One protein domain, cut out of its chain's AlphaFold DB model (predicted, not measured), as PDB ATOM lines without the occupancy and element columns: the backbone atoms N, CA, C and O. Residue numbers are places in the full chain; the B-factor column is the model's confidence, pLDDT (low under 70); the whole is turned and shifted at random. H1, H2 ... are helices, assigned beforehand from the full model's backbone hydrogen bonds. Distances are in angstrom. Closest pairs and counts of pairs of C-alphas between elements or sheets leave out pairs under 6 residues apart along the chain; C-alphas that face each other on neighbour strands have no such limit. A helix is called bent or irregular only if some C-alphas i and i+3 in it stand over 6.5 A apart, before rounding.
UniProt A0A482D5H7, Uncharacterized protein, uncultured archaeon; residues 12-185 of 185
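What this domain is: This is residues 12 to 185 of the 185 residues of an uncharacterized protein of uncultured archaeon (UniProt A0A482D5H7). Three long helices, H4, the bent H5 and H6, run side by side as a slender bundle of H4, H5a, H5b and H6, with the short H1, H2 and H3 gathered at one end. At the other end residues 164 to 185 stick out, of which 164 to 184 belong to H6. The printed part has 174 residues with six named helices, H1 to H6 in order, and no named strand: all helix. It is extended, with a radius of gyration of the C-alphas of 25.6 A and spans of 99 by 24 by 23 A.

How they stand to each other: H1, residues 12 to 19, touches H4, residues 50 to 82, with the closest C-alphas, Ala 12 and Glu 59, 4.9 A apart; H4 uses residues 52 to 63 alone. H5, residues 90 to 124, was assigned as one helix by its hydrogen bonds but is bent, C-alphas 103 and 106 being 6.7 A apart; its arms H5a, 90 to 103, and H5b, 106 to 124, stand at a steep tilt of 39 degrees. H2, residues 33 to 36, touches residues 120 to 124 of H5b alone, closest at the C-alphas of Pro 34 and Cys 121, 4.3 A. H3, residues 43 to 46, touches no helix but is near H1. H4, with residues 71 to 82 alone, and H5a form a helical hairpin at 17 degrees, closest at the C-alphas of Ala 81 and Ser 90, 5.1 A. H6, residues 130 to 184, touches H4 with residues 133 to 158 alone, the same way at a shallow tilt of 15 degrees, closest at the C-alphas of Leu 151 and Tyr 75, 5.5 A. Every O i to N i+4 pair is within hydrogen-bond range in H1, H4, H5a, H5b and H6; H2 and H3 are too short for one.

Where its parts are: H1 begins at C-alpha 12 (36.300, -3.903, -30.949). H4 measures 46.2 A, H5b 27.1 A and H6 81.6 A, ending at C-alpha 184 (23.964, -53.908, -82.914).

The domain as a whole: The printed part has no cut. The link from H1 to H2 is long. The mean pLDDT of the printed part is 78.8, under 70 at residues 22 to 30, 84 to 89 and 162 to 185.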
ATOM      1  N   ALA A  12      36.124  -3.567 -32.363       94.44
ATOM      2  CA  ALA A  12      36.300  -3.903 -30.949       94.44
ATOM      3  C   ALA A  12      36.948  -2.755 -30.160       94.44
ATOM      4  O   ALA A  12      36.500  -2.426 -29.065       94.44
ATOM      5  N   PHE A  13      37.963  -2.104 -30.736       96.00
ATOM      6  CA  PHE A  13      38.606  -0.959 -30.097       96.00
ATOM      7  C   PHE A  13      37.640   0.217 -29.934       96.00
ATOM      8  O   PHE A  13      37.569   0.813 -28.862       96.00
ATOM      9  N   ASN A  14      36.875   0.551 -30.978       95.19
ATOM     10  CA  ASN A  14      35.922   1.656 -30.916       95.19
ATOM     11  C   ASN A  14      34.816   1.387 -29.885       95.19
ATOM     12  O   ASN A  14      34.514   2.276 -29.093       95.19
ATOM     13  N   ALA A  15      34.287   0.159 -29.832       94.44
ATOM     14  CA  ALA A  15      33.322  -0.243 -28.809       94.44
ATOM     15  C   ALA A  15      33.904  -0.101 -27.392       94.44
ATOM     16  O   ALA A  15      33.280   0.498 -26.518       94.44
ATOM     17  N   ALA A  16      35.139  -0.562 -27.178       93.62
ATOM     18  CA  ALA A  16      35.822  -0.413 -25.897       93.62
ATOM     19  C   ALA A  16      36.065   1.062 -25.532       93.62
ATOM     20  O   ALA A  16      35.833   1.472 -24.398       93.62
ATOM     21  N   TYR A  17      36.489   1.882 -26.492       93.06
ATOM     22  CA  TYR A  17      36.718   3.315 -26.303       93.06
ATOM     23  C   TYR A  17      35.440   4.081 -25.922       93.06
ATOM     24  O   TYR A  17      35.506   5.040 -25.143       93.06
ATOM     25  N   GLU A  18      34.293   3.680 -26.479       92.25
ATOM     26  CA  GLU A  18      32.971   4.214 -26.137       92.25
ATOM     27  C   GLU A  18      32.503   3.750 -24.753       92.25
ATOM     28  O   GLU A  18      31.941   4.551 -24.009       92.25
ATOM     29  N   ALA A  19      32.777   2.494 -24.385       89.38
ATOM     30  CA  ALA A  19      32.404   1.916 -23.093       89.38
ATOM     31  C   ALA A  19      33.207   2.481 -21.905       89.38
ATOM     32  O   ALA A  19      32.758   2.413 -20.761       89.38
ATOM     33  N   ILE A  20      34.396   3.037 -22.151       88.56
ATOM     34  CA  ILE A  20      35.232   3.639 -21.107       88.56
ATOM     35  C   ILE A  20      34.733   5.054 -20.782       88.56
ATOM     36  O   ILE A  20      34.927   6.003 -21.554       88.56
ATOM     37  N   GLU A  21      34.154   5.217 -19.590       74.31
ATOM     38  CA  GLU A  21      33.782   6.527 -19.050       74.31
ATOM     39  C   GLU A  21      35.018   7.382 -18.714       74.31
ATOM     40  O   GLU A  21      36.061   6.905 -18.253       74.31
ATOM     41  N   GLY A  22      34.919   8.685 -18.989       62.97
ATOM     42  CA  GLY A  22      36.002   9.634 -18.773       62.97
ATOM     43  C   GLY A  22      36.141  10.019 -17.306       62.97
ATOM     44  O   GLY A  22      35.297  10.732 -16.780       62.97
ATOM     45  N   ASN A  23      37.228   9.589 -16.669       52.75
ATOM     46  CA  ASN A  23      38.190  10.466 -15.992       52.75
ATOM     47  C   ASN A  23      39.265   9.618 -15.310       52.75
ATOM     48  O   ASN A  23      38.988   8.768 -14.470       52.75
ATOM     49  N   SER A  24      40.524   9.886 -15.636       48.97
ATOM     50  CA  SER A  24      41.631   9.565 -14.743       48.97
ATOM     51  C   SER A  24      42.624  10.711 -14.831       48.97
ATOM     52  O   SER A  24      43.386  10.844 -15.793       48.97
ATOM     53  N   GLU A  25      42.539  11.589 -13.838       54.09
ATOM     54  CA  GLU A  25      43.468  12.685 -13.597       54.09
ATOM     55  C   GLU A  25      44.779  12.129 -13.030       54.09
ATOM     56  O   GLU A  25      45.082  12.267 -11.853       54.09
ATOM     57  N   ALA A  26      45.557  11.456 -13.875       55.25
ATOM     58  CA  ALA A  26      47.003  11.340 -13.735       55.25
ATOM     59  C   ALA A  26      47.588  10.806 -15.044       55.25
ATOM     60  O   ALA A  26      47.046   9.903 -15.690       55.25
ATOM     61  N   ARG A  27      48.709  11.379 -15.472       55.62
ATOM     62  CA  ARG A  27      49.540  10.784 -16.517       55.62
ATOM     63  C   ARG A  27      50.323   9.655 -15.850       55.62
ATOM     64  O   ARG A  27      51.145   9.928 -14.985       55.62
ATOM     65  N   VAL A  28      50.005   8.409 -16.188       61.78
ATOM     66  CA  VAL A  28      50.717   7.235 -15.672       61.78
ATOM     67  C   VAL A  28      51.819   6.891 -16.670       61.78
ATOM     68  O   VAL A  28      51.536   6.626 -17.841       61.78
ATOM     69  N   ASP A  29      53.073   6.940 -16.224       62.84
ATOM     70  CA  ASP A  29      54.218   6.519 -17.034       62.84
ATOM     71  C   ASP A  29      54.064   5.041 -17.448       62.84
ATOM     72  O   ASP A  29      53.605   4.208 -16.669       62.84
ATOM     73  N   GLY A  30      54.432   4.705 -18.691       69.19
ATOM     74  CA  GLY A  30      54.318   3.339 -19.238       69.19
ATOM     75  C   GLY A  30      53.123   3.080 -20.169       69.19
ATOM     76  O   GLY A  30      53.002   1.973 -20.691       69.19
ATOM     77  N   PHE A  31      52.284   4.090 -20.433       80.06
ATOM     78  CA  PHE A  31      51.141   4.010 -21.365       80.06
ATOM     79  C   PHE A  31      51.296   4.861 -22.634       80.06
ATOM     80  O   PHE A  31      50.442   4.830 -23.518       80.06
ATOM     81  N   ASP A  32      52.410   5.584 -22.769       85.19
ATOM     82  CA  ASP A  32      52.726   6.354 -23.978       85.19
ATOM     83  C   ASP A  32      53.393   5.491 -25.071       85.19
ATOM     84  O   ASP A  32      53.215   5.761 -26.254       85.19
ATOM     85  N   ALA A  33      54.121   4.424 -24.714       86.19
ATOM     86  CA  ALA A  33      54.788   3.541 -25.682       86.19
ATOM     87  C   ALA A  33      53.834   2.764 -26.629       86.19
ATOM     88  O   ALA A  33      54.147   2.671 -27.821       86.19
ATOM     89  N   PRO A  34      52.665   2.260 -26.176       89.56
ATOM     90  CA  PRO A  34      51.667   1.612 -27.037       89.56
ATOM     91  C   PRO A  34      51.175   2.475 -28.205       89.56
ATOM     92  O   PRO A  34      50.858   1.946 -29.267       89.56
ATOM     93  N   LYS A  35      51.186   3.809 -28.062       91.00
ATOM     94  CA  LYS A  35      50.738   4.764 -29.092       91.00
ATOM     95  C   LYS A  35      51.455   4.615 -30.431       91.00
ATOM     96  O   LYS A  35      50.894   4.977 -31.456       91.00
ATOM     97  N   LYS A  36      52.675   4.071 -30.443       91.88
ATOM     98  CA  LYS A  36      53.428   3.798 -31.677       91.88
ATOM     99  C   LYS A  36      52.786   2.704 -32.542       91.88
ATOM    100  O   LYS A  36      53.033   2.672 -33.744       91.88
ATOM    101  N   TYR A  37      52.025   1.800 -31.931       90.38
ATOM    102  CA  TYR A  37      51.514   0.591 -32.578       90.38
ATOM    103  C   TYR A  37      50.040   0.687 -32.966       90.38
ATOM    104  O   TYR A  37      49.566  -0.169 -33.700       90.38
ATOM    105  N   HIS A  38      49.335   1.715 -32.496       94.44
ATOM    106  CA  HIS A  38      47.897   1.858 -32.671       94.44
ATOM    107  C   HIS A  38      47.544   2.735 -33.877       94.44
ATOM    108  O   HIS A  38      48.159   3.784 -34.080       94.44
ATOM    109  N   HIS A  39      46.520   2.349 -34.638       91.00
ATOM    110  CA  HIS A  39      46.031   3.096 -35.801       91.00
ATOM    111  C   HIS A  39      45.561   4.525 -35.468       91.00
ATOM    112  O   HIS A  39      45.724   5.435 -36.279       91.00
ATOM    113  N   ASP A  40      45.001   4.735 -34.273       92.00
ATOM    114  CA  ASP A  40      44.597   6.045 -33.746       92.00
ATOM    115  C   ASP A  40      45.249   6.308 -32.375       92.00
ATOM    116  O   ASP A  40      44.656   6.022 -31.329       92.00
ATOM    117  N   PRO A  41      46.493   6.812 -32.344       90.69
ATOM    118  CA  PRO A  41      47.253   6.982 -31.105       90.69
ATOM    119  C   PRO A  41      46.579   7.894 -30.073       90.69
ATOM    120  O   PRO A  41      46.830   7.764 -28.876       90.69
ATOM    121  N   SER A  42      45.729   8.821 -30.529       89.50
ATOM    122  CA  SER A  42      45.058   9.793 -29.663       89.50
ATOM    123  C   SER A  42      44.003   9.136 -28.771       89.50
ATOM    124  O   SER A  42      43.867   9.477 -27.599       89.50
ATOM    125  N   LYS A  43      43.305   8.116 -29.279       89.81
ATOM    126  CA  LYS A  43      42.276   7.401 -28.514       89.81
ATOM    127  C   LYS A  43      42.852   6.558 -27.373       89.81
ATOM    128  O   LYS A  43      42.163   6.339 -26.374       89.81
ATOM    129  N   LEU A  44      44.122   6.152 -27.465       89.19
ATOM    130  CA  LEU A  44      44.812   5.449 -26.379       89.19
ATOM    131  C   LEU A  44      45.044   6.316 -25.139       89.19
ATOM    132  O   LEU A  44      45.324   5.771 -24.074       89.19
ATOM    133  N   ASP A  45      44.844   7.636 -25.208       87.44
ATOM    134  CA  ASP A  45      44.915   8.493 -24.021       87.44
ATOM    135  C   ASP A  45      43.907   8.115 -22.935       87.44
ATOM    136  O   ASP A  45      44.147   8.417 -21.764       87.44
ATOM    137  N   LYS A  46      42.812   7.431 -23.290       86.31
ATOM    138  CA  LYS A  46      41.880   6.877 -22.304       86.31
ATOM    139  C   LYS A  46      42.422   5.610 -21.641       86.31
ATOM    140  O   LYS A  46      42.183   5.425 -20.450       86.31
ATOM    141  N   PHE A  47      43.194   4.791 -22.353       87.88
ATOM    142  CA  PHE A  47      43.691   3.469 -21.949       87.88
ATOM    143  C   PHE A  47      44.957   3.562 -21.074       87.88
ATOM    144  O   PHE A  47      46.051   3.188 -21.486       87.88
ATOM    145  N   ARG A  48      44.807   4.095 -19.855       83.31
ATOM    146  CA  ARG A  48      45.915   4.372 -18.908       83.31
ATOM    147  C   ARG A  48      46.073   3.368 -17.768       83.31
ATOM    148  O   ARG A  48      46.781   3.635 -16.803       83.31
ATOM    149  N   ASP A  49      45.370   2.252 -17.840       84.75
ATOM    150  CA  ASP A  49      45.410   1.203 -16.832       84.75
ATOM    151  C   ASP A  49      44.992  -0.127 -17.465       84.75
ATOM    152  O   ASP A  49      44.380  -0.156 -18.537       84.75
ATOM    153  N   PHE A  50      45.327  -1.231 -16.800       85.69
ATOM    154  CA  PHE A  50      45.036  -2.571 -17.299       85.69
ATOM    155  C   PHE A  50      43.534  -2.838 -17.459       85.69
ATOM    156  O   PHE A  50      43.140  -3.494 -18.418       85.69
ATOM    157  N   SER A  51      42.681  -2.279 -16.592       87.94
ATOM    158  CA  SER A  51      41.234  -2.530 -16.642       87.94
ATOM    159  C   SER A  51      40.605  -2.072 -17.958       87.94
ATOM    160  O   SER A  51      39.722  -2.732 -18.495       87.94
ATOM    161  N   LYS A  52      41.124  -0.997 -18.552       89.69
ATOM    162  CA  LYS A  52      40.666  -0.507 -19.855       89.69
ATOM    163  C   LYS A  52      41.134  -1.380 -21.012       89.69
ATOM    164  O   LYS A  52      40.378  -1.601 -21.953       89.69
ATOM    165  N   TYR A  53      42.350  -1.919 -20.931       90.62
ATOM    166  CA  TYR A  53      42.807  -2.926 -21.892       90.62
ATOM    167  C   TYR A  53      41.997  -4.223 -21.780       90.62
ATOM    168  O   TYR A  53      41.723  -4.834 -22.807       90.62
ATOM    169  N   LEU A  54      41.535  -4.599 -20.581       90.62
ATOM    170  CA  LEU A  54      40.620  -5.733 -20.407       90.62
ATOM    171  C   LEU A  54      39.266  -5.506 -21.086       90.62
ATOM    172  O   LEU A  54      38.719  -6.437 -21.669       90.62
ATOM    173  N   VAL A  55      38.734  -4.279 -21.069       92.81
ATOM    174  CA  VAL A  55      37.509  -3.957 -21.823       92.81
ATOM    175  C   VAL A  55      37.734  -4.177 -23.322       92.81
ATOM    176  O   VAL A  55      36.910  -4.806 -23.979       92.81
ATOM    177  N   TRP A  56      38.877  -3.748 -23.864       94.44
ATOM    178  CA  TRP A  56      39.216  -4.006 -25.267       94.44
ATOM    179  C   TRP A  56      39.405  -5.499 -25.569       94.44
ATOM    180  O   TRP A  56      38.832  -5.995 -26.542       94.44
ATOM    181  N   ALA A  57      40.114  -6.239 -24.715       93.44
ATOM    182  CA  ALA A  57      40.244  -7.691 -24.843       93.44
ATOM    183  C   ALA A  57      38.868  -8.382 -24.863       93.44
ATOM    184  O   ALA A  57      38.597  -9.204 -25.735       93.44
ATOM    185  N   SER A  58      37.961  -7.987 -23.965       92.88
ATOM    186  CA  SER A  58      36.588  -8.504 -23.895       92.88
ATOM    187  C   SER A  58      35.807  -8.281 -25.196       92.88
ATOM    188  O   SER A  58      35.124  -9.190 -25.676       92.88
ATOM    189  N   GLU A  59      35.927  -7.103 -25.814       95.31
ATOM    190  CA  GLU A  59      35.293  -6.829 -27.110       95.31
ATOM    191  C   GLU A  59      35.888  -7.680 -28.246       95.31
ATOM    192  O   GLU A  59      35.147  -8.172 -29.104       95.31
ATOM    193  N   LEU A  60      37.205  -7.926 -28.230       94.31
ATOM    194  CA  LEU A  60      37.862  -8.839 -29.175       94.31
ATOM    195  C   LEU A  60      37.380 -10.285 -28.991       94.31
ATOM    196  O   LEU A  60      37.032 -10.938 -29.977       94.31
ATOM    197  N   TYR A  61      37.262 -10.769 -27.751       92.00
ATOM    198  CA  TYR A  61      36.700 -12.094 -27.463       92.00
ATOM    199  C   TYR A  61      35.249 -12.224 -27.913       92.00
ATOM    200  O   TYR A  61      34.873 -13.224 -28.525       92.00
ATOM    201  N   SER A  62      34.425 -11.212 -27.641       92.75
ATOM    202  CA  SER A  62      33.022 -11.175 -28.061       92.75
ATOM    203  C   SER A  62      32.895 -11.264 -29.585       92.75
ATOM    204  O   SER A  62      32.090 -12.045 -30.106       92.75
ATOM    205  N   ALA A  63      33.718 -10.508 -30.316       91.75
ATOM    206  CA  ALA A  63      33.776 -10.564 -31.771       91.75
ATOM    207  C   ALA A  63      34.248 -11.932 -32.288       91.75
ATOM    208  O   ALA A  63      33.598 -12.514 -33.161       91.75
ATOM    209  N   SER A  64      35.327 -12.466 -31.712       88.69
ATOM    210  CA  SER A  64      35.859 -13.776 -32.081       88.69
ATOM    211  C   SER A  64      34.840 -14.892 -31.864       88.69
ATOM    212  O   SER A  64      34.561 -15.667 -32.774       88.69
ATOM    213  N   SER A  65      34.189 -14.922 -30.700       89.88
ATOM    214  CA  SER A  65      33.181 -15.926 -30.354       89.88
ATOM    215  C   SER A  65      32.013 -15.947 -31.350       89.88
ATOM    216  O   SER A  65      31.554 -17.016 -31.773       89.88
ATOM    217  N   LYS A  66      31.565 -14.767 -31.808       91.69
ATOM    218  CA  LYS A  66      30.528 -14.645 -32.846       91.69
ATOM    219  C   LYS A  66      30.986 -15.241 -34.179       91.69
ATOM    220  O   LYS A  66      30.232 -16.009 -34.778       91.69
ATOM    221  N   LEU A  67      32.202 -14.927 -34.629       88.94
ATOM    222  CA  LEU A  67      32.770 -15.497 -35.858       88.94
ATOM    223  C   LEU A  67      32.970 -17.012 -35.739       88.94
ATOM    224  O   LEU A  67      32.561 -17.755 -36.631       88.94
ATOM    225  N   THR A  68      33.487 -17.483 -34.605       87.12
ATOM    226  CA  THR A  68      33.632 -18.903 -34.271       87.12
ATOM    227  C   THR A  68      32.298 -19.644 -34.389       87.12
ATOM    228  O   THR A  68      32.224 -20.696 -35.027       87.12
ATOM    229  N   SER A  69      31.220 -19.104 -33.816       90.69
ATOM    230  CA  SER A  69      29.885 -19.715 -33.880       90.69
ATOM    231  C   SER A  69      29.376 -19.855 -35.322       90.69
ATOM    232  O   SER A  69      28.845 -20.903 -35.707       90.69
ATOM    233  N   GLN A  70      29.593 -18.829 -36.145       89.44
ATOM    234  CA  GLN A  70      29.165 -18.805 -37.546       89.44
ATOM    235  C   GLN A  70      29.975 -19.780 -38.404       89.44
ATOM    236  O   GLN A  70      29.402 -20.584 -39.140       89.44
ATOM    237  N   LEU A  71      31.301 -19.790 -38.249       86.31
ATOM    238  CA  LEU A  71      32.173 -20.742 -38.937       86.31
ATOM    239  C   LEU A  71      31.888 -22.184 -38.522       86.31
ATOM    240  O   LEU A  71      31.902 -23.078 -39.366       86.31
ATOM    241  N   ARG A  72      31.570 -22.426 -37.247       87.75
ATOM    242  CA  ARG A  72      31.185 -23.759 -36.769       87.75
ATOM    243  C   ARG A  72      29.877 -24.228 -37.396       87.75
ATOM    244  O   ARG A  72      29.775 -25.385 -37.787       87.75
ATOM    245  N   THR A  73      28.913 -23.325 -37.551       90.50
ATOM    246  CA  THR A  73      27.654 -23.626 -38.244       90.50
ATOM    247  C   THR A  73      27.922 -24.022 -39.698       90.50
ATOM    248  O   THR A  73      27.447 -25.063 -40.144       90.50
ATOM    249  N   LEU A  74      28.772 -23.269 -40.413       86.44
ATOM    250  CA  LEU A  74      29.202 -23.640 -41.767       86.44
ATOM    251  C   LEU A  74      29.953 -24.971 -41.813       86.44
ATOM    252  O   LEU A  74      29.783 -25.740 -42.757       86.44
ATOM    253  N   TYR A  75      30.779 -25.252 -40.811       83.12
ATOM    254  CA  TYR A  75      31.498 -26.515 -40.683       83.12
ATOM    255  C   TYR A  75      30.555 -27.703 -40.519       83.12
ATOM    256  O   TYR A  75      30.709 -28.706 -41.219       83.12
ATOM    257  N   ASP A  76      29.551 -27.584 -39.658       87.12
ATOM    258  CA  ASP A  76      28.559 -28.636 -39.466       87.12
ATOM    259  C   ASP A  76      27.690 -28.816 -40.728       87.12
ATOM    260  O   ASP A  76      27.456 -29.953 -41.148       87.12
ATOM    261  N   GLU A  77      27.314 -27.721 -41.408       87.19
ATOM    262  CA  GLU A  77      26.646 -27.753 -42.721       87.19
ATOM    263  C   GLU A  77      27.503 -28.468 -43.782       87.19
ATOM    264  O   GLU A  77      27.010 -29.347 -44.496       87.19
ATOM    265  N   ALA A  78      28.797 -28.141 -43.872       83.44
ATOM    266  CA  ALA A  78      29.724 -28.746 -44.825       83.44
ATOM    267  C   ALA A  78      29.917 -30.235 -44.545       83.44
ATOM    268  O   ALA A  78      29.886 -31.062 -45.460       83.44
ATOM    269  N   ARG A  79      30.066 -30.600 -43.268       84.00
ATOM    270  CA  ARG A  79      30.195 -31.991 -42.840       84.00
ATOM    271  C   ARG A  79      28.945 -32.787 -43.199       84.00
ATOM    272  O   ARG A  79      29.072 -33.877 -43.760       84.00
ATOM    273  N   TYR A  80      27.761 -32.240 -42.941       83.69
ATOM    274  CA  TYR A  80      26.493 -32.868 -43.300       83.69
ATOM    275  C   TYR A  80      26.356 -33.046 -44.819       83.69
ATOM    276  O   TYR A  80      26.098 -34.159 -45.284       83.69
ATOM    277  N   ALA A  81      26.633 -31.996 -45.598       80.69
ATOM    278  CA  ALA A  81      26.610 -32.042 -47.061       80.69
ATOM    279  C   ALA A  81      27.649 -33.016 -47.647       80.69
ATOM    280  O   ALA A  81      27.437 -33.579 -48.718       80.69
ATOM    281  N   SER A  82      28.760 -33.250 -46.943       74.31
ATOM    282  CA  SER A  82      29.797 -34.199 -47.364       74.31
ATOM    283  C   SER A  82      29.470 -35.673 -47.088       74.31
ATOM    284  O   SER A  82      30.158 -36.560 -47.604       74.31
ATOM    285  N   SER A  83      28.427 -35.952 -46.300       76.69
ATOM    286  CA  SER A  83      28.043 -37.312 -45.918       76.69
ATOM    287  C   SER A  83      27.400 -38.090 -47.078       76.69
ATOM    288  O   SER A  83      26.643 -37.548 -47.885       76.69
ATOM    289  N   SER A  84      27.694 -39.391 -47.164       62.34
ATOM    290  CA  SER A  84      27.356 -40.268 -48.301       62.34
ATOM    291  C   SER A  84      25.857 -40.429 -48.600       62.34
ATOM    292  O   SER A  84      25.510 -40.967 -49.646       62.34
ATOM    293  N   PHE A  85      24.969 -39.967 -47.717       58.69
ATOM    294  CA  PHE A  85      23.517 -40.084 -47.880       58.69
ATOM    295  C   PHE A  85      22.888 -38.977 -48.748       58.69
ATOM    296  O   PHE A  85      21.776 -39.161 -49.236       58.69
ATOM    297  N   TYR A  86      23.585 -37.861 -49.005       55.62
ATOM    298  CA  TYR A  86      23.028 -36.684 -49.696       55.62
ATOM    299  C   TYR A  86      23.779 -36.361 -50.999       55.62
ATOM    300  O   TYR A  86      24.378 -35.302 -51.171       55.62
ATOM    301  N   VAL A  87      23.767 -37.291 -51.957       55.56
ATOM    302  CA  VAL A  87      24.501 -37.139 -53.232       55.56
ATOM    303  C   VAL A  87      23.814 -36.163 -54.200       55.56
ATOM    304  O   VAL A  87      24.488 -35.490 -54.970       55.56
ATOM    305  N   LEU A  88      22.485 -36.025 -54.145       54.62
ATOM    306  CA  LEU A  88      21.728 -35.324 -55.192       54.62
ATOM    307  C   LEU A  88      21.822 -33.786 -55.155       54.62
ATOM    308  O   LEU A  88      21.464 -33.157 -56.144       54.62
ATOM    309  N   ASN A  89      22.316 -33.170 -54.070       63.62
ATOM    310  CA  ASN A  89      22.443 -31.702 -53.992       63.62
ATOM    311  C   ASN A  89      23.663 -31.198 -53.190       63.62
ATOM    312  O   ASN A  89      23.743 -30.022 -52.838       63.62
ATOM    313  N   SER A  90      24.625 -32.075 -52.890       73.31
ATOM    314  CA  SER A  90      25.808 -31.732 -52.086       73.31
ATOM    315  C   SER A  90      26.750 -30.754 -52.792       73.31
ATOM    316  O   SER A  90      27.281 -29.861 -52.144       73.31
ATOM    317  N   GLU A  91      26.911 -30.842 -54.116       78.38
ATOM    318  CA  GLU A  91      27.792 -29.938 -54.877       78.38
ATOM    319  C   GLU A  91      27.361 -28.466 -54.763       78.38
ATOM    320  O   GLU A  91      28.186 -27.589 -54.501       78.38
ATOM    321  N   GLY A  92      26.064 -28.193 -54.942       78.56
ATOM    322  CA  GLY A  92      25.509 -26.841 -54.856       78.56
ATOM    323  C   GLY A  92      25.650 -26.259 -53.452       78.56
ATOM    324  O   GLY A  92      26.133 -25.139 -53.292       78.56
ATOM    325  N   THR A  93      25.311 -27.048 -52.430       82.44
ATOM    326  CA  THR A  93      25.450 -26.652 -51.023       82.44
ATOM    327  C   THR A  93      26.904 -26.359 -50.655       82.44
ATOM    328  O   THR A  93      27.180 -25.316 -50.070       82.44
ATOM    329  N   LEU A  94      27.854 -27.212 -51.052       82.44
ATOM    330  CA  LEU A  94      29.281 -26.998 -50.780       82.44
ATOM    331  C   LEU A  94      29.819 -25.739 -51.474       82.44
ATOM    332  O   LEU A  94      30.576 -24.985 -50.867       82.44
ATOM    333  N   LYS A  95      29.390 -25.455 -52.712       81.00
ATOM    334  CA  LYS A  95      29.734 -24.201 -53.407       81.00
ATOM    335  C   LYS A  95      29.178 -22.972 -52.687       81.00
ATOM    336  O   LYS A  95      29.891 -21.984 -52.546       81.00
ATOM    337  N   ILE A  96      27.936 -23.028 -52.199       85.25
ATOM    338  CA  ILE A  96      27.342 -21.943 -51.401       85.25
ATOM    339  C   ILE A  96      28.142 -21.726 -50.114       85.25
ATOM    340  O   ILE A  96      28.430 -20.583 -49.767       85.25
ATOM    341  N   ILE A  97      28.533 -22.801 -49.427       83.88
ATOM    342  CA  ILE A  97      29.351 -22.720 -48.212       83.88
ATOM    343  C   ILE A  97      30.710 -22.079 -48.508       83.88
ATOM    344  O   ILE A  97      31.115 -21.188 -47.767       83.88
ATOM    345  N   LEU A  98      31.377 -22.440 -49.610       80.00
ATOM    346  CA  LEU A  98      32.632 -21.799 -50.020       80.00
ATOM    347  C   LEU A  98      32.464 -20.301 -50.304       80.00
ATOM    348  O   LEU A  98      33.304 -19.508 -49.895       80.00
ATOM    349  N   VAL A  99      31.364 -19.889 -50.942       83.38
ATOM    350  CA  VAL A  99      31.069 -18.460 -51.160       83.38
ATOM    351  C   VAL A  99      30.819 -17.729 -49.837       83.38
ATOM    352  O   VAL A  99      31.234 -16.579 -49.678       83.38
ATOM    353  N   LYS A 100      30.154 -18.375 -48.869       83.56
ATOM    354  CA  LYS A 100      29.990 -17.818 -47.518       83.56
ATOM    355  C   LYS A 100      31.340 -17.713 -46.797       83.56
ATOM    356  O   LYS A 100      31.598 -16.681 -46.188       83.56
ATOM    357  N   LEU A 101      32.204 -18.725 -46.910       82.56
ATOM    358  CA  LEU A 101      33.552 -18.731 -46.332       82.56
ATOM    359  C   LEU A 101      34.435 -17.619 -46.914       82.56
ATOM    360  O   LEU A 101      35.049 -16.878 -46.158       82.56
ATOM    361  N   ASP A 102      34.418 -17.430 -48.234       78.56
ATOM    362  CA  ASP A 102      35.051 -16.285 -48.907       78.56
ATOM    363  C   ASP A 102      34.511 -14.939 -48.382       78.56
ATOM    364  O   ASP A 102      35.229 -13.950 -48.258       78.56
ATOM    365  N   GLY A 103      33.229 -14.893 -48.005       77.06
ATOM    366  CA  GLY A 103      32.645 -13.770 -47.270       77.06
ATOM    367  C   GLY A 103      33.307 -13.492 -45.922       77.06
ATOM    368  O   GLY A 103      33.493 -12.324 -45.587       77.06
ATOM    369  N   PHE A 104      33.695 -14.535 -45.191       83.62
ATOM    370  CA  PHE A 104      34.311 -14.433 -43.870       83.62
ATOM    371  C   PHE A 104      35.806 -14.115 -43.896       83.62
ATOM    372  O   PHE A 104      36.311 -13.602 -42.905       83.62
ATOM    373  N   GLN A 105      36.511 -14.338 -45.008       81.88
ATOM    374  CA  GLN A 105      37.961 -14.100 -45.083       81.88
ATOM    375  C   GLN A 105      38.356 -12.674 -44.703       81.88
ATOM    376  O   GLN A 105      39.315 -12.455 -43.965       81.88
ATOM    377  N   LEU A 106      37.602 -11.685 -45.182       85.25
ATOM    378  CA  LEU A 106      37.895 -10.293 -44.865       85.25
ATOM    379  C   LEU A 106      37.472  -9.939 -43.422       85.25
ATOM    380  O   LEU A 106      38.032  -9.009 -42.859       85.25
ATOM    381  N   ASP A 107      36.499 -10.631 -42.820       87.88
ATOM    382  CA  ASP A 107      36.135 -10.444 -41.401       87.88
ATOM    383  C   ASP A 107      37.232 -11.024 -40.489       87.88
ATOM    384  O   ASP A 107      37.650 -10.383 -39.528       87.88
ATOM    385  N   LEU A 108      37.734 -12.219 -40.828       86.62
ATOM    386  CA  LEU A 108      38.831 -12.889 -40.127       86.62
ATOM    387  C   LEU A 108      40.131 -12.096 -40.217       86.62
ATOM    388  O   LEU A 108      40.826 -11.944 -39.216       86.62
ATOM    389  N   LYS A 109      40.437 -11.555 -41.399       86.69
ATOM    390  CA  LYS A 109      41.599 -10.687 -41.595       86.69
ATOM    391  C   LYS A 109      41.516  -9.426 -40.737       86.69
ATOM    392  O   LYS A 109      42.495  -9.087 -40.083       86.69
ATOM    393  N   ASP A 110      40.367  -8.753 -40.731       91.12
ATOM    394  CA  ASP A 110      40.169  -7.550 -39.917       91.12
ATOM    395  C   ASP A 110      40.328  -7.859 -38.420       91.12
ATOM    396  O   ASP A 110      41.016  -7.123 -37.717       91.12
ATOM    397  N   LEU A 111      39.753  -8.972 -37.940       90.56
ATOM    398  CA  LEU A 111      39.906  -9.400 -36.545       90.56
ATOM    399  C   LEU A 111      41.363  -9.747 -36.209       90.56
ATOM    400  O   LEU A 111      41.853  -9.372 -35.148       90.56
ATOM    401  N   HIS A 112      42.065 -10.445 -37.103       87.88
ATOM    402  CA  HIS A 112      43.474 -10.782 -36.922       87.88
ATOM    403  C   HIS A 112      44.352  -9.529 -36.827       87.88
ATOM    404  O   HIS A 112      45.189  -9.436 -35.931       87.88
ATOM    405  N   ASP A 113      44.154  -8.561 -37.726       89.81
ATOM    406  CA  ASP A 113      44.870  -7.283 -37.696       89.81
ATOM    407  C   ASP A 113      44.646  -6.547 -36.364       89.81
ATOM    408  O   ASP A 113      45.603  -6.047 -35.771       89.81
ATOM    409  N   ASP A 114      43.405  -6.511 -35.869       93.88
ATOM    410  CA  ASP A 114      43.064  -5.832 -34.615       93.88
ATOM    411  C   ASP A 114      43.600  -6.563 -33.372       93.88
ATOM    412  O   ASP A 114      44.054  -5.915 -32.428       93.88
ATOM    413  N   ILE A 115      43.602  -7.902 -33.359       91.31
ATOM    414  CA  ILE A 115      44.232  -8.680 -32.279       91.31
ATOM    415  C   ILE A 115      45.750  -8.460 -32.285       91.31
ATOM    416  O   ILE A 115      46.336  -8.255 -31.223       91.31
ATOM    417  N   ALA A 116      46.392  -8.436 -33.456       88.31
ATOM    418  CA  ALA A 116      47.823  -8.153 -33.561       88.31
ATOM    419  C   ALA A 116      48.163  -6.731 -33.075       88.31
ATOM    420  O   ALA A 116      49.149  -6.538 -32.359       88.31
ATOM    421  N   GLU A 117      47.330  -5.739 -33.411       93.19
ATOM    422  CA  GLU A 117      47.451  -4.372 -32.894       93.19
ATOM    423  C   GLU A 117      47.314  -4.337 -31.366       93.19
ATOM    424  O   GLU A 117      48.164  -3.752 -30.685       93.19
ATOM    425  N   PHE A 118      46.296  -5.004 -30.812       94.12
ATOM    426  CA  PHE A 118      46.099  -5.120 -29.368       94.12
ATOM    427  C   PHE A 118      47.312  -5.742 -28.674       94.12
ATOM    428  O   PHE A 118      47.811  -5.191 -27.693       94.12
ATOM    429  N   GLN A 119      47.827  -6.857 -29.193       90.62
ATOM    430  CA  GLN A 119      48.990  -7.546 -28.634       90.62
ATOM    431  C   GLN A 119      50.237  -6.659 -28.666       90.62
ATOM    432  O   GLN A 119      50.947  -6.566 -27.664       90.62
ATOM    433  N   ALA A 120      50.484  -5.952 -29.773       89.62
ATOM    434  CA  ALA A 120      51.593  -5.006 -29.877       89.62
ATOM    435  C   ALA A 120      51.454  -3.851 -28.870       89.62
ATOM    436  O   ALA A 120      52.429  -3.493 -28.201       89.62
ATOM    437  N   CYS A 121      50.241  -3.314 -28.707       91.50
ATOM    438  CA  CYS A 121      49.947  -2.287 -27.711       91.50
ATOM    439  C   CYS A 121      50.184  -2.811 -26.289       91.50
ATOM    440  O   CYS A 121      50.935  -2.199 -25.532       91.50
ATOM    441  N   MET A 122      49.624  -3.970 -25.940       90.38
ATOM    442  CA  MET A 122      49.774  -4.602 -24.628       90.38
ATOM    443  C   MET A 122      51.232  -4.912 -24.298       90.38
ATOM    444  O   MET A 122      51.697  -4.577 -23.209       90.38
ATOM    445  N   LEU A 123      51.997  -5.477 -25.237       89.19
ATOM    446  CA  LEU A 123      53.424  -5.754 -25.052       89.19
ATOM    447  C   LEU A 123      54.228  -4.488 -24.753       89.19
ATOM    448  O   LEU A 123      55.148  -4.544 -23.933       89.19
ATOM    449  N   ALA A 124      53.856  -3.361 -25.361       88.31
ATOM    450  CA  ALA A 124      54.491  -2.066 -25.145       88.31
ATOM    451  C   ALA A 124      54.098  -1.384 -23.821       88.31
ATOM    452  O   ALA A 124      54.750  -0.417 -23.430       88.31
ATOM    453  N   THR A 125      53.068  -1.866 -23.117       87.56
ATOM    454  CA  THR A 125      52.732  -1.378 -21.770       87.56
ATOM    455  C   THR A 125      53.661  -1.966 -20.701       87.56
ATOM    456  O   THR A 125      54.238  -3.046 -20.865       87.56
ATOM    457  N   HIS A 126      53.744  -1.303 -19.547       82.06
ATOM    458  CA  HIS A 126      54.406  -1.832 -18.344       82.06
ATOM    459  C   HIS A 126      53.502  -2.738 -17.481       82.06
ATOM    460  O   HIS A 126      53.814  -2.990 -16.321       82.06
ATOM    461  N   ILE A 127      52.383  -3.228 -18.021       81.50
ATOM    462  CA  ILE A 127      51.451  -4.097 -17.297       81.50
ATOM    463  C   ILE A 127      52.112  -5.460 -17.041       81.50
ATOM    464  O   ILE A 127      52.612  -6.091 -17.977       81.50
ATOM    465  N   SER A 128      52.105  -5.922 -15.788       76.62
ATOM    466  CA  SER A 128      52.649  -7.225 -15.379       76.62
ATOM    467  C   SER A 128      51.761  -8.394 -15.808       76.62
ATOM    468  O   SER A 128      52.265  -9.455 -16.162       76.62
ATOM    469  N   GLU A 129      50.446  -8.194 -15.834       77.31
ATOM    470  CA  GLU A 129      49.425  -9.223 -16.077       77.31
ATOM    471  C   GLU A 129      49.113  -9.456 -17.570       77.31
ATOM    472  O   GLU A 129      48.245 -10.256 -17.908       77.31
ATOM    473  N   LYS A 130      49.821  -8.789 -18.491       80.56
ATOM    474  CA  LYS A 130      49.493  -8.774 -19.931       80.56
ATOM    475  C   LYS A 130      49.587 -10.128 -20.642       80.56
ATOM    476  O   LYS A 130      48.976 -10.299 -21.693       80.56
ATOM    477  N   GLN A 131      50.354 -11.070 -20.095       84.06
ATOM    478  CA  GLN A 131      50.688 -12.331 -20.759       84.06
ATOM    479  C   GLN A 131      49.457 -13.223 -20.986       84.06
ATOM    480  O   GLN A 131      49.296 -13.756 -22.078       84.06
ATOM    481  N   ALA A 132      48.568 -13.331 -19.992       84.44
ATOM    482  CA  ALA A 132      47.407 -14.219 -20.065       84.44
ATOM    483  C   ALA A 132      46.429 -13.817 -21.183       84.44
ATOM    484  O   ALA A 132      45.981 -14.665 -21.949       84.44
ATOM    485  N   GLU A 133      46.153 -12.517 -21.322       84.88
ATOM    486  CA  GLU A 133      45.246 -11.992 -22.356       84.88
ATOM    487  C   GLU A 133      45.840 -12.135 -23.766       84.88
ATOM    488  O   GLU A 133      45.142 -12.470 -24.722       84.88
ATOM    489  N   ILE A 134      47.153 -11.915 -23.907       83.94
ATOM    490  CA  ILE A 134      47.856 -12.096 -25.184       83.94
ATOM    491  C   ILE A 134      47.807 -13.564 -25.623       83.94
ATOM    492  O   ILE A 134      47.529 -13.839 -26.794       83.94
ATOM    493  N   GLU A 135      48.075 -14.494 -24.704       85.38
ATOM    494  CA  GLU A 135      48.056 -15.935 -24.973       85.38
ATOM    495  C   GLU A 135      46.653 -16.406 -25.348       85.38
ATOM    496  O   GLU A 135      46.474 -16.999 -26.410       85.38
ATOM    497  N   ALA A 136      45.638 -16.053 -24.561       85.31
ATOM    498  CA  ALA A 136      44.289 -16.527 -24.823       85.31
ATOM    499  C   ALA A 136      43.684 -15.937 -26.120       85.31
ATOM    500  O   ALA A 136      42.914 -16.623 -26.790       85.31
ATOM    501  N   LEU A 137      44.039 -14.710 -26.534       82.38
ATOM    502  CA  LEU A 137      43.667 -14.193 -27.864       82.38
ATOM    503  C   LEU A 137      44.449 -14.874 -29.002       82.38
ATOM    504  O   LEU A 137      43.907 -15.067 -30.091       82.38
ATOM    505  N   SER A 138      45.706 -15.259 -28.761       82.69
ATOM    506  CA  SER A 138      46.505 -16.020 -29.734       82.69
ATOM    507  C   SER A 138      45.923 -17.416 -29.965       82.69
ATOM    508  O   SER A 138      45.788 -17.845 -31.112       82.69
ATOM    509  N   ASP A 139      45.534 -18.100 -28.890       83.19
ATOM    510  CA  ASP A 139      44.905 -19.422 -28.945       83.19
ATOM    511  C   ASP A 139      43.591 -19.381 -29.732       83.19
ATOM    512  O   ASP A 139      43.327 -20.244 -30.576       83.19
ATOM    513  N   GLU A 140      42.789 -18.339 -29.516       81.81
ATOM    514  CA  GLU A 140      41.532 -18.130 -30.227       81.81
ATOM    515  C   GLU A 140      41.760 -17.884 -31.736       81.81
ATOM    516  O   GLU A 140      41.076 -18.480 -32.575       81.81
ATOM    517  N   LEU A 141      42.778 -17.096 -32.116       77.25
ATOM    518  CA  LEU A 141      43.175 -16.916 -33.522       77.25
ATOM    519  C   LEU A 141      43.634 -18.222 -34.179       77.25
ATOM    520  O   LEU A 141      43.271 -18.514 -35.326       77.25
ATOM    521  N   MET A 142      44.429 -19.019 -33.464       76.19
ATOM    522  CA  MET A 142      44.869 -20.330 -33.940       76.19
ATOM    523  C   MET A 142      43.680 -21.268 -34.151       76.19
ATOM    524  O   MET A 142      43.626 -21.994 -35.150       76.19
ATOM    525  N   TYR A 143      42.706 -21.236 -33.241       80.69
ATOM    526  CA  TYR A 143      41.489 -22.028 -33.352       80.69
ATOM    527  C   TYR A 143      40.635 -21.613 -34.561       80.69
ATOM    528  O   TYR A 143      40.260 -22.480 -35.357       80.69
ATOM    529  N   LEU A 144      40.394 -20.312 -34.760       76.62
ATOM    530  CA  LEU A 144      39.677 -19.782 -35.928       76.62
ATOM    531  C   LEU A 144      40.348 -20.185 -37.247       76.62
ATOM    532  O   LEU A 144      39.686 -20.708 -38.144       76.62
ATOM    533  N   SER A 145      41.671 -20.025 -37.333       72.56
ATOM    534  CA  SER A 145      42.458 -20.394 -38.519       72.56
ATOM    535  C   SER A 145      42.385 -21.900 -38.804       72.56
ATOM    536  O   SER A 145      42.273 -22.340 -39.948       72.56
ATOM    537  N   SER A 146      42.422 -22.726 -37.756       78.38
ATOM    538  CA  SER A 146      42.259 -24.180 -37.869       78.38
ATOM    539  C   SER A 146      40.868 -24.559 -38.390       78.38
ATOM    540  O   SER A 146      40.742 -25.453 -39.232       78.38
ATOM    541  N   LEU A 147      39.821 -23.871 -37.928       74.31
ATOM    542  CA  LEU A 147      38.445 -24.106 -38.359       74.31
ATOM    543  C   LEU A 147      38.223 -23.698 -39.823       74.31
ATOM    544  O   LEU A 147      37.622 -24.470 -40.573       74.31
ATOM    545  N   GLU A 148      38.752 -22.542 -40.240       74.75
ATOM    546  CA  GLU A 148      38.731 -22.080 -41.634       74.75
ATOM    547  C   GLU A 148      39.391 -23.104 -42.568       74.75
ATOM    548  O   GLU A 148      38.767 -23.563 -43.530       74.75
ATOM    549  N   ASN A 149      40.618 -23.528 -42.247       73.94
ATOM    550  CA  ASN A 149      41.362 -24.494 -43.055       73.94
ATOM    551  C   ASN A 149      40.616 -25.831 -43.177       73.94
ATOM    552  O   ASN A 149      40.457 -26.366 -44.274       73.94
ATOM    553  N   ARG A 150      40.072 -26.350 -42.069       77.19
ATOM    554  CA  ARG A 150      39.285 -27.597 -42.081       77.19
ATOM    555  C   ARG A 150      38.019 -27.482 -42.925       77.19
ATOM    556  O   ARG A 150      37.651 -28.445 -43.600       77.19
ATOM    557  N   LEU A 151      37.338 -26.337 -42.880       71.19
ATOM    558  CA  LEU A 151      36.144 -26.083 -43.681       71.19
ATOM    559  C   LEU A 151      36.477 -26.078 -45.179       71.19
ATOM    560  O   LEU A 151      35.790 -26.747 -45.960       71.19
ATOM    561  N   ALA A 152      37.547 -25.375 -45.563       72.88
ATOM    562  CA  ALA A 152      38.040 -25.341 -46.936       72.88
ATOM    563  C   ALA A 152      38.419 -26.748 -47.432       72.88
ATOM    564  O   ALA A 152      37.981 -27.161 -48.508       72.88
ATOM    565  N   ASP A 153      39.143 -27.522 -46.620       78.12
ATOM    566  CA  ASP A 153      39.565 -28.886 -46.953       78.12
ATOM    567  C   ASP A 153      38.386 -29.840 -47.167       78.12
ATOM    568  O   ASP A 153      38.362 -30.587 -48.150       78.12
ATOM    569  N   ILE A 154      37.382 -29.823 -46.280       78.06
ATOM    570  CA  ILE A 154      36.186 -30.673 -46.414       78.06
ATOM    571  C   ILE A 154      35.442 -30.347 -47.711       78.06
ATOM    572  O   ILE A 154      35.072 -31.265 -48.453       78.06
ATOM    573  N   CYS A 155      35.250 -29.058 -47.999       71.69
ATOM    574  CA  CYS A 155      34.556 -28.621 -49.205       71.69
ATOM    575  C   CYS A 155      35.329 -29.017 -50.468       71.69
ATOM    576  O   CYS A 155      34.761 -29.651 -51.360       71.69
ATOM    577  N   ASN A 156      36.628 -28.713 -50.523       73.94
ATOM    578  CA  ASN A 156      37.474 -28.994 -51.681       73.94
ATOM    579  C   ASN A 156      37.602 -30.495 -51.949       73.94
ATOM    580  O   ASN A 156      37.402 -30.933 -53.085       73.94
ATOM    581  N   ARG A 157      37.852 -31.305 -50.910       80.75
ATOM    582  CA  ARG A 157      37.944 -32.765 -51.046       80.75
ATOM    583  C   ARG A 157      36.651 -33.348 -51.600       80.75
ATOM    584  O   ARG A 157      36.691 -34.155 -52.525       80.75
ATOM    585  N   LYS A 158      35.495 -32.925 -51.077       75.00
ATOM    586  CA  LYS A 158      34.218 -33.493 -51.513       75.00
ATOM    587  C   LYS A 158      33.812 -33.039 -52.912       75.00
ATOM    588  O   LYS A 158      33.299 -33.845 -53.685       75.00
ATOM    589  N   LEU A 159      34.073 -31.783 -53.270       76.88
ATOM    590  CA  LEU A 159      33.864 -31.299 -54.637       76.88
ATOM    591  C   LEU A 159      34.757 -32.042 -55.638       76.88
ATOM    592  O   LEU A 159      34.286 -32.405 -56.717       76.88
ATOM    593  N   TYR A 160      36.004 -32.336 -55.263       77.31
ATOM    594  CA  TYR A 160      36.899 -33.166 -56.064       77.31
ATOM    595  C   TYR A 160      36.373 -34.602 -56.217       77.31
ATOM    596  O   TYR A 160      36.318 -35.111 -57.335       77.31
ATOM    597  N   GLU A 161      35.910 -35.238 -55.134       76.44
ATOM    598  CA  GLU A 161      35.270 -36.563 -55.188       76.44
ATOM    599  C   GLU A 161      34.055 -36.579 -56.128       76.44
ATOM    600  O   GLU A 161      33.924 -37.487 -56.948       76.44
ATOM    601  N   ILE A 162      33.179 -35.571 -56.048       69.31
ATOM    602  CA  ILE A 162      32.001 -35.449 -56.922       69.31
ATOM    603  C   ILE A 162      32.429 -35.274 -58.384       69.31
ATOM    604  O   ILE A 162      31.875 -35.926 -59.271       69.31
ATOM    605  N   SER A 163      33.421 -34.419 -58.649       68.62
ATOM    606  CA  SER A 163      33.948 -34.183 -59.998       68.62
ATOM    607  C   SER A 163      34.564 -35.450 -60.600       68.62
ATOM    608  O   SER A 163      34.211 -35.845 -61.713       68.62
ATOM    609  N   SER A 164      35.407 -36.140 -59.829       66.75
ATOM    610  CA  SER A 164      36.039 -37.403 -60.220       66.75
ATOM    611  C   SER A 164      35.006 -38.518 -60.441       66.75
ATOM    612  O   SER A 164      35.034 -39.210 -61.459       66.75
ATOM    613  N   SER A 165      34.012 -38.636 -59.553       60.12
ATOM    614  CA  SER A 165      32.912 -39.600 -59.685       60.12
ATOM    615  C   SER A 165      32.072 -39.358 -60.946       60.12
ATOM    616  O   SER A 165      31.739 -40.304 -61.661       60.12
ATOM    617  N   ARG A 166      31.799 -38.092 -61.296       57.59
ATOM    618  CA  ARG A 166      31.135 -37.740 -62.563       57.59
ATOM    619  C   ARG A 166      31.955 -38.165 -63.775       57.59
ATOM    620  O   ARG A 166      31.383 -38.736 -64.696       57.59
ATOM    621  N   MET A 167      33.271 -37.937 -63.782       52.41
ATOM    622  CA  MET A 167      34.143 -38.412 -64.868       52.41
ATOM    623  C   MET A 167      34.091 -39.939 -65.007       52.41
ATOM    624  O   MET A 167      33.950 -40.448 -66.119       52.41
ATOM    625  N   GLY A 168      34.108 -40.666 -63.886       51.81
ATOM    626  CA  GLY A 168      33.917 -42.117 -63.865       51.81
ATOM    627  C   GLY A 168      32.561 -42.540 -64.441       51.81
ATOM    628  O   GLY A 168      32.507 -43.407 -65.311       51.81
ATOM    629  N   PHE A 169      31.469 -41.880 -64.050       48.84
ATOM    630  CA  PHE A 169      30.134 -42.156 -64.586       48.84
ATOM    631  C   PHE A 169      30.038 -41.874 -66.091       48.84
ATOM    632  O   PHE A 169      29.490 -42.692 -66.826       48.84
ATOM    633  N   TYR A 170      30.616 -40.771 -66.579       44.25
ATOM    634  CA  TYR A 170      30.678 -40.484 -68.014       44.25
ATOM    635  C   TYR A 170      31.494 -41.534 -68.769       44.25
ATOM    636  O   TYR A 170      31.053 -41.983 -69.823       44.25
ATOM    637  N   SER A 171      32.631 -41.988 -68.230       52.34
ATOM    638  CA  SER A 171      33.411 -43.064 -68.861       52.34
ATOM    639  C   SER A 171      32.654 -44.395 -68.910       52.34
ATOM    640  O   SER A 171      32.701 -45.083 -69.929       52.34
ATOM    641  N   LEU A 172      31.892 -44.731 -67.863       53.62
ATOM    642  CA  LEU A 172      31.027 -45.912 -67.835       53.62
ATOM    643  C   LEU A 172      29.879 -45.780 -68.835       53.62
ATOM    644  O   LEU A 172      29.627 -46.702 -69.601       53.62
ATOM    645  N   PHE A 173      29.225 -44.621 -68.886       36.19
ATOM    646  CA  PHE A 173      28.141 -44.343 -69.823       36.19
ATOM    647  C   PHE A 173      28.611 -44.408 -71.285       36.19
ATOM    648  O   PHE A 173      27.973 -45.061 -72.107       36.19
ATOM    649  N   VAL A 174      29.768 -43.815 -71.600       51.62
ATOM    650  CA  VAL A 174      30.406 -43.922 -72.925       51.62
ATOM    651  C   VAL A 174      30.759 -45.374 -73.247       51.62
ATOM    652  O   VAL A 174      30.492 -45.827 -74.357       51.62
ATOM    653  N   SER A 175      31.291 -46.127 -72.281       52.47
ATOM    654  CA  SER A 175      31.615 -47.549 -72.465       52.47
ATOM    655  C   SER A 175      30.365 -48.394 -72.734       52.47
ATOM    656  O   SER A 175      30.391 -49.257 -73.605       52.47
ATOM    657  N   VAL A 176      29.249 -48.119 -72.051       52.53
ATOM    658  CA  VAL A 176      27.956 -48.791 -72.276       52.53
ATOM    659  C   VAL A 176      27.386 -48.463 -73.659       52.53
ATOM    660  O   VAL A 176      26.911 -49.366 -74.351       52.53
ATOM    661  N   ILE A 177      27.463 -47.203 -74.101       51.19
ATOM    662  CA  ILE A 177      27.038 -46.803 -75.453       51.19
ATOM    663  C   ILE A 177      27.906 -47.488 -76.514       51.19
ATOM    664  O   ILE A 177      27.366 -48.049 -77.464       51.19
ATOM    665  N   ALA A 178      29.229 -47.496 -76.342       54.03
ATOM    666  CA  ALA A 178      30.150 -48.148 -77.268       54.03
ATOM    667  C   ALA A 178      29.892 -49.662 -77.371       54.03
ATOM    668  O   ALA A 178      29.857 -50.203 -78.475       54.03
ATOM    669  N   LEU A 179      29.641 -50.330 -76.239       52.25
ATOM    670  CA  LEU A 179      29.294 -51.753 -76.204       52.25
ATOM    671  C   LEU A 179      27.958 -52.033 -76.907       52.25
ATOM    672  O   LEU A 179      27.824 -53.023 -77.617       52.25
ATOM    673  N   SER A 180      26.980 -51.143 -76.733       48.97
ATOM    674  CA  SER A 180      25.674 -51.252 -77.388       48.97
ATOM    675  C   SER A 180      25.807 -51.093 -78.904       48.97
ATOM    676  O   SER A 180      25.272 -51.908 -79.646       48.97
ATOM    677  N   ILE A 181      26.574 -50.106 -79.380       64.50
ATOM    678  CA  ILE A 181      26.841 -49.923 -80.816       64.50
ATOM    679  C   ILE A 181      27.520 -51.168 -81.401       64.50
ATOM    680  O   ILE A 181      27.083 -51.642 -82.441       64.50
ATOM    681  N   ALA A 182      28.520 -51.729 -80.715       64.12
ATOM    682  CA  ALA A 182      29.245 -52.917 -81.173       64.12
ATOM    683  C   ALA A 182      28.397 -54.204 -81.216       64.12
ATOM    684  O   ALA A 182      28.716 -55.114 -81.970       64.12
ATOM    685  N   LEU A 183      27.345 -54.310 -80.395       60.91
ATOM    686  CA  LEU A 183      26.436 -55.465 -80.382       60.91
ATOM    687  C   LEU A 183      25.323 -55.373 -81.438       60.91
ATOM    688  O   LEU A 183      24.741 -56.397 -81.790       60.91
ATOM    689  N   PHE A 184      25.007 -54.164 -81.912       62.12
ATOM    690  CA  PHE A 184      23.964 -53.908 -82.914       62.12
ATOM    691  C   PHE A 184      24.518 -53.537 -84.306       62.12
ATOM    692  O   PHE A 184      23.728 -53.250 -85.208       62.12
ATOM    693  N   SER A 185      25.845 -53.544 -84.483       49.56
ATOM    694  CA  SER A 185      26.563 -53.424 -85.765       49.56
ATOM    695  C   SER A 185      27.025 -54.783 -86.272       49.56
ATOM    696  O   SER A 185      26.883 -55.036 -87.486       49.56
TER     697      SER A 185